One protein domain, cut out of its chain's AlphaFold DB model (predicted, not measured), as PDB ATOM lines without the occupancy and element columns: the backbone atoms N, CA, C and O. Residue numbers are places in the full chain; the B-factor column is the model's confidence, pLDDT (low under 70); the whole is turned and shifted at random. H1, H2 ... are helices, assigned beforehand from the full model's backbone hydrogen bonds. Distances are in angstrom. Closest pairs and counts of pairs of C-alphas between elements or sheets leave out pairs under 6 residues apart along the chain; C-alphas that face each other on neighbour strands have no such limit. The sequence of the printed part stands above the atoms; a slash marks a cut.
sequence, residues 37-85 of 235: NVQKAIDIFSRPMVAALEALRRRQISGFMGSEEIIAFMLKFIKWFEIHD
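This is residues 37 to 85 of the 235 residues of an uncharacterized protein of Daphnia pulex (UniProt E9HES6). This is a helical hairpin, with H2 and the longer H3 side by side and running opposite ways, and a short helix, H1, placed ahead of H2 and directed nearly as H2 is. H1 stays clear of H3, and the turn at the closed end of the hairpin sticks out with residues 58 to 63. The printed part has 49 residues with three named helices, H1, H2 and H3 in that order along the chain, and no named strand; the class is all helix. It is only just compact, close to loose, with a radius of gyration of the C-alphas of 11.6 A, and its outline is elongated, with spans of 34 by 19 by 12 A.

From the first printed residue, H1, residues 38 to 44, is followed over a tight link of 2 residues by H2, residues 47 to 58. These two are close but not clearly touching; their closest C-alphas, those of Asp 43 and Met 49, are 7.6 A apart. They run the same way at a shallow tilt of 22 degrees. A short link of 9 residues leads from H2 to H3, residues 68 to 84. H2 and H3 touch, with 7 pairs of C-alphas within 8 A, the closest being those of Val 50 and Ile 71 at 6.0 A. H3 touches H2 with residues 71 to 78 alone. The two form a helical hairpin, running opposite ways at a shallow tilt of 15 degrees, with their centres 13.3 A apart. H1 and H3 are apart. In H1, H2 and H3 every backbone O i to N i+4 pair is within hydrogen-bond range.

H1 begins at Val 38, whose C-alpha is at (-11.367, 94.831, 16.138), and ends at Ile 44, 10.0 A away from C-alpha to C-alpha. H2 runs from Arg 47, with its C-alpha at (-2.932, 100.316, 28.447), to Arg 58, over 16.2 A. H3 runs from Glu 68 to His 84, whose C-alpha is at (2.808, 96.736, 13.867), over 24.6 A; with 17 residues it is the longest helix.

The two C-alphas farthest apart in the domain are those of Ser 62 and His 84, at 35.5 A. The first and last printed C-alphas, those of Asn 37 and Asp 85, are 16.9 A apart. The printed part has no cut, and neither link is long. The mean pLDDT of the printed part is 86.3, and no printed residue is under 70; among the helices H1 has a mean of 80, H2 of 90 and H3 of 89.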
ATOM      1  N   ASN A  37     -15.274  92.490  15.403       74.94
ATOM      2  CA  ASN A  37     -15.068  93.875  15.810       74.94
ATOM      3  C   ASN A  37     -13.701  94.072  16.482       74.94
ATOM      4  O   ASN A  37     -13.531  93.892  17.689       74.94
ATOM      5  N   VAL A  38     -12.738  94.545  15.689       73.12
ATOM      6  CA  VAL A  38     -11.367  94.831  16.138       73.12
ATOM      7  C   VAL A  38     -11.318  95.858  17.277       73.12
ATOM      8  O   VAL A  38     -10.431  95.775  18.124       73.12
ATOM      9  N   GLN A  39     -12.265  96.801  17.348       76.12
ATOM     10  CA  GLN A  39     -12.264  97.825  18.396       76.12
ATOM     11  C   GLN A  39     -12.441  97.206  19.785       76.12
ATOM     12  O   GLN A  39     -11.718  97.578  20.702       76.12
ATOM     13  N   LYS A  40     -13.307  96.193  19.921       78.31
ATOM     14  CA  LYS A  40     -13.490  95.478  21.193       78.31
ATOM     15  C   LYS A  40     -12.196  94.801  21.647       78.31
ATOM     16  O   LYS A  40     -11.815  94.905  22.809       78.31
ATOM     17  N   ALA A  41     -11.487  94.157  20.719       81.62
ATOM     18  CA  ALA A  41     -10.195  93.547  21.017       81.62
ATOM     19  C   ALA A  41      -9.149  94.601  21.430       81.62
ATOM     20  O   ALA A  41      -8.402  94.379  22.378       81.62
ATOM     21  N   ILE A  42      -9.121  95.765  20.770       80.88
ATOM     22  CA  ILE A  42      -8.235  96.883  21.141       80.88
ATOM     23  C   ILE A  42      -8.568  97.413  22.542       80.88
ATOM     24  O   ILE A  42      -7.652  97.700  23.309       80.88
ATOM     25  N   ASP A  43      -9.849  97.521  22.889       82.94
ATOM     26  CA  ASP A  43     -10.287  98.026  24.193       82.94
ATOM     27  C   ASP A  43      -9.889  97.068  25.330       82.94
ATOM     28  O   ASP A  43      -9.422  97.516  26.383       82.94
ATOM     29  N   ILE A  44      -9.979  95.752  25.089       85.00
ATOM     30  CA  ILE A  44      -9.471  94.710  25.994       85.00
ATOM     31  C   ILE A  44      -7.948  94.824  26.118       85.00
ATOM     32  O   ILE A  44      -7.423  94.984  27.219       85.00
ATOM     33  N   PHE A  45      -7.223  94.799  24.999       84.56
ATOM     34  CA  PHE A  45      -5.764  94.930  24.959       84.56
ATOM     35  C   PHE A  45      -5.331  96.401  24.967       84.56
ATOM     36  O   PHE A  45      -4.597  96.862  24.090       84.56
ATOM     37  N   SER A  46      -5.762  97.141  25.986       87.00
ATOM     38  CA  SER A  46      -5.455  98.560  26.143       87.00
ATOM     39  C   SER A  46      -4.587  98.830  27.375       87.00
ATOM     40  O   SER A  46      -4.664  98.147  28.400       87.00
ATOM     41  N   ARG A  47      -3.741  99.867  27.299       87.69
ATOM     42  CA  ARG A  47      -2.932 100.316  28.447       87.69
ATOM     43  C   ARG A  47      -3.786 100.717  29.659       87.69
ATOM     44  O   ARG A  47      -3.396 100.346  30.763       87.69
ATOM     45  N   PRO A  48      -4.929 101.420  29.499       90.25
ATOM     46  CA  PRO A  48      -5.832 101.692  30.614       90.25
ATOM     47  C   PRO A  48      -6.364 100.422  31.283       90.25
ATOM     48  O   PRO A  48      -6.396 100.374  32.507       90.25
ATOM     49  N   MET A  49      -6.714  99.383  30.512       89.81
ATOM     50  CA  MET A  49      -7.168  98.108  31.077       89.81
ATOM     51  C   MET A  49      -6.075  97.447  31.921       89.81
ATOM     52  O   MET A  49      -6.316  97.058  33.060       89.81
ATOM     53  N   VAL A  50      -4.843  97.393  31.409       91.62
ATOM     54  CA  VAL A  50      -3.702  96.869  32.173       91.62
ATOM     55  C   VAL A  50      -3.448  97.690  33.440       91.62
ATOM     56  O   VAL A  50      -3.254  97.119  34.509       91.62
ATOM     57  N   ALA A  51      -3.494  99.023  33.352       90.62
ATOM     58  CA  ALA A  51      -3.320  99.897  34.509       90.62
ATOM     59  C   ALA A  51      -4.427  99.697  35.559       90.62
ATOM     60  O   ALA A  51      -4.148  99.732  36.757       90.62
ATOM     61  N   ALA A  52      -5.666  99.450  35.122       91.44
ATOM     62  CA  ALA A  52      -6.772  99.112  36.007       91.44
ATOM     63  C   ALA A  52      -6.527  97.771  36.714       91.44
ATOM     64  O   ALA A  52      -6.616  97.718  37.938       91.44
ATOM     65  N   LEU A  53      -6.135  96.720  35.982       90.62
ATOM     66  CA  LEU A  53      -5.786  95.419  36.569       90.62
ATOM     67  C   LEU A  53      -4.642  95.542  37.586       90.62
ATOM     68  O   LEU A  53      -4.741  95.023  38.697       90.62
ATOM     69  N   GLU A  54      -3.591  96.295  37.255       90.38
ATOM     70  CA  GLU A  54      -2.499  96.575  38.189       90.38
ATOM     71  C   GLU A  54      -2.974  97.331  39.435       90.38
ATOM     72  O   GLU A  54      -2.531  97.027  40.543       90.38
ATOM     73  N   ALA A  55      -3.869  98.311  39.284       90.38
ATOM     74  CA  ALA A  55      -4.412  99.069  40.406       90.38
ATOM     75  C   ALA A  55      -5.274  98.189  41.325       90.38
ATOM     76  O   ALA A  55      -5.147  98.287  42.546       90.38
ATOM     77  N   LEU A  56      -6.104  97.307  40.761       90.00
ATOM     78  CA  LEU A  56      -6.913  96.345  41.518       90.00
ATOM     79  C   LEU A  56      -6.028  95.344  42.271       90.00
ATOM     80  O   LEU A  56      -6.262  95.093  43.454       90.00
ATOM     81  N   ARG A  57      -4.959  94.855  41.628       88.81
ATOM     82  CA  ARG A  57      -3.945  94.007  42.270       88.81
ATOM     83  C   ARG A  57      -3.249  94.729  43.422       88.81
ATOM     84  O   ARG A  57      -3.153  94.189  44.517       88.81
ATOM     85  N   ARG A  58      -2.786  95.969  43.215       88.69
ATOM     86  CA  ARG A  58      -2.132  96.773  44.271       88.69
ATOM     87  C   ARG A  58      -3.054  97.027  45.464       88.69
ATOM     88  O   ARG A  58      -2.571  97.091  46.587       88.69
ATOM     89  N   ARG A  59      -4.363  97.137  45.224       89.69
ATOM     90  CA  ARG A  59      -5.399  97.269  46.258       89.69
ATOM     91  C   ARG A  59      -5.771  95.949  46.940       89.69
ATOM     92  O   ARG A  59      -6.645  95.968  47.797       89.69
ATOM     93  N   GLN A  60      -5.122  94.837  46.585       85.19
ATOM     94  CA  GLN A  60      -5.316  93.522  47.204       85.19
ATOM     95  C   GLN A  60      -6.770  93.021  47.130       85.19
ATOM     96  O   GLN A  60      -7.256  92.340  48.028       85.19
ATOM     97  N   ILE A  61      -7.491  93.368  46.057       85.12
ATOM     98  CA  ILE A  61      -8.883  92.940  45.880       85.12
ATOM     99  C   ILE A  61      -8.913  91.437  45.578       85.12
ATOM    100  O   ILE A  61      -8.202  90.948  44.691       85.12
ATOM    101  N   SER A  62      -9.758  90.702  46.306       80.50
ATOM    102  CA  SER A  62      -9.962  89.262  46.124       80.50
ATOM    103  C   SER A  62     -10.283  88.932  44.662       80.50
ATOM    104  O   SER A  62     -11.161  89.551  44.066       80.50
ATOM    105  N   GLY A  63      -9.565  87.965  44.085       80.81
ATOM    106  CA  GLY A  63      -9.703  87.556  42.681       80.81
ATOM    107  C   GLY A  63      -8.700  88.194  41.709       80.81
ATOM    108  O   GLY A  63      -8.498  87.656  40.627       80.81
ATOM    109  N   PHE A  64      -8.005  89.276  42.091       82.31
ATOM    110  CA  PHE A  64      -7.026  89.956  41.218       82.31
ATOM    111  C   PHE A  64      -5.562  89.742  41.620       82.31
ATOM    112  O   PHE A  64      -4.658  90.196  40.917       82.31
ATOM    113  N   MET A  65      -5.301  89.035  42.718       77.06
ATOM    114  CA  MET A  65      -3.948  88.824  43.241       77.06
ATOM    115  C   MET A  65      -3.034  88.029  42.301       77.06
ATOM    116  O   MET A  65      -1.872  88.379  42.163       77.06
ATOM    117  N   GLY A  66      -3.571  87.048  41.570       80.75
ATOM    118  CA  GLY A  66      -2.829  86.271  40.564       80.75
ATOM    119  C   GLY A  66      -2.794  86.896  39.163       80.75
ATOM    120  O   GLY A  66      -2.464  86.218  38.196       80.75
ATOM    121  N   SER A  67      -3.167  88.171  39.002       86.31
ATOM    122  CA  SER A  67      -3.290  88.803  37.672       86.31
ATOM    123  C   SER A  67      -1.952  89.145  36.998       86.31
ATOM    124  O   SER A  67      -1.938  89.661  35.882       86.31
ATOM    125  N   GLU A  68      -0.818  88.867  37.644       88.44
ATOM    126  CA  GLU A  68       0.533  89.198  37.166       88.44
ATOM    127  C   GLU A  68       0.850  88.598  35.801       88.44
ATOM    128  O   GLU A  68       1.343  89.298  34.913       88.44
ATOM    129  N   GLU A  69       0.520  87.324  35.609       86.06
ATOM    130  CA  GLU A  69       0.773  86.621  34.354       86.06
ATOM    131  C   GLU A  69      -0.082  87.179  33.214       86.06
ATOM    132  O   GLU A  69       0.406  87.368  32.095       86.06
ATOM    133  N   ILE A  70      -1.341  87.516  33.513       88.00
ATOM    134  CA  ILE A  70      -2.282  88.118  32.563       88.00
ATOM    135  C   ILE A  70      -1.804  89.519  32.176       88.00
ATOM    136  O   ILE A  70      -1.728  89.835  30.990       88.00
ATOM    137  N   ILE A  71      -1.400  90.338  33.150       90.50
ATOM    138  CA  ILE A  71      -0.830  91.669  32.910       90.50
ATOM    139  C   ILE A  71       0.416  91.562  32.019       90.50
ATOM    140  O   ILE A  71       0.519  92.263  31.010       90.50
ATOM    141  N   ALA A  72       1.343  90.652  32.332       90.62
ATOM    142  CA  ALA A  72       2.557  90.448  31.543       90.62
ATOM    143  C   ALA A  72       2.249  89.973  30.111       90.62
ATOM    144  O   ALA A  72       2.885  90.425  29.151       90.62
ATOM    145  N   PHE A  73       1.261  89.092  29.950       89.44
ATOM    146  CA  PHE A  73       0.763  88.650  28.650       89.44
ATOM    147  C   PHE A  73       0.169  89.812  27.844       89.44
ATOM    148  O   PHE A  73       0.583  90.042  26.704       89.44
ATOM    149  N   MET A  74      -0.737  90.590  28.443       90.94
ATOM    150  CA  MET A  74      -1.365  91.742  27.796       90.94
ATOM    151  C   MET A  74      -0.321  92.772  27.369       90.94
ATOM    152  O   MET A  74      -0.348  93.229  26.230       90.94
ATOM    153  N   LEU A  75       0.656  93.087  28.224       90.94
ATOM    154  CA  LEU A  75       1.736  94.024  27.899       90.94
ATOM    155  C   LEU A  75       2.585  93.560  26.708       90.94
ATOM    156  O   LEU A  75       2.970  94.384  25.873       90.94
ATOM    157  N   LYS A  76       2.859  92.254  26.585       90.50
ATOM    158  CA  LYS A  76       3.564  91.692  25.420       90.50
ATOM    159  C   LYS A  76       2.758  91.887  24.138       90.50
ATOM    160  O   LYS A  76       3.322  92.344  23.146       90.50
ATOM    161  N   PHE A  77       1.460  91.585  24.158       89.31
ATOM    162  CA  PHE A  77       0.590  91.754  22.991       89.31
ATOM    163  C   PHE A  77       0.367  93.219  22.624       89.31
ATOM    164  O   PHE A  77       0.451  93.556  21.448       89.31
ATOM    165  N   ILE A  78       0.187  94.098  23.612       89.31
ATOM    166  CA  ILE A  78       0.101  95.547  23.406       89.31
ATOM    167  C   ILE A  78       1.367  96.041  22.709       89.31
ATOM    168  O   ILE A  78       1.279  96.666  21.656       89.31
ATOM    169  N   LYS A  79       2.555  95.703  23.228       88.94
ATOM    170  CA  LYS A  79       3.824  96.116  22.612       88.94
ATOM    171  C   LYS A  79       3.982  95.557  21.196       88.94
ATOM    172  O   LYS A  79       4.431  96.273  20.300       88.94
ATOM    173  N   TRP A  80       3.597  94.300  20.974       91.12
ATOM    174  CA  TRP A  80       3.605  93.688  19.645       91.12
ATOM    175  C   TRP A  80       2.666  94.417  18.675       91.12
ATOM    176  O   TRP A  80       3.086  94.752  17.565       91.12
ATOM    177  N   PHE A  81       1.435  94.716  19.093       87.62
ATOM    178  CA  PHE A  81       0.439  95.417  18.286       87.62
ATOM    179  C   PHE A  81       0.892  96.835  17.949       87.62
ATOM    180  O   PHE A  81       0.916  97.216  16.782       87.62
ATOM    181  N   GLU A  82       1.339  97.582  18.957       85.44
ATOM    182  CA  GLU A  82       1.851  98.935  18.799       85.44
ATOM    183  C   GLU A  82       2.953  98.967  17.725       85.44
ATOM    184  O   GLU A  82       2.921  99.812  16.831       85.44
ATOM    185  N   ILE A  83       3.922  98.040  17.771       88.06
ATOM    186  CA  ILE A  83       5.017  97.951  16.787       88.06
ATOM    187  C   ILE A  83       4.506  97.731  15.353       88.06
ATOM    188  O   ILE A  83       5.093  98.260  14.406       88.06
ATOM    189  N   HIS A  84       3.420  96.979  15.176       87.19
ATOM    190  CA  HIS A  84       2.808  96.736  13.867       87.19
ATOM    191  C   HIS A  84       1.872  97.872  13.415       87.19
ATOM    192  O   HIS A  84       1.441  97.872  12.264       87.19
ATOM    193  N   ASP A  85       1.600  98.859  14.273       84.69
ATOM    194  CA  ASP A  85       0.642  99.944  14.037       84.69
ATOM    195  C   ASP A  85       1.291 101.344  13.941       84.69
ATOM    196  O   ASP A  85       0.667 102.380  14.197       84.69
TER     197      ASP A  85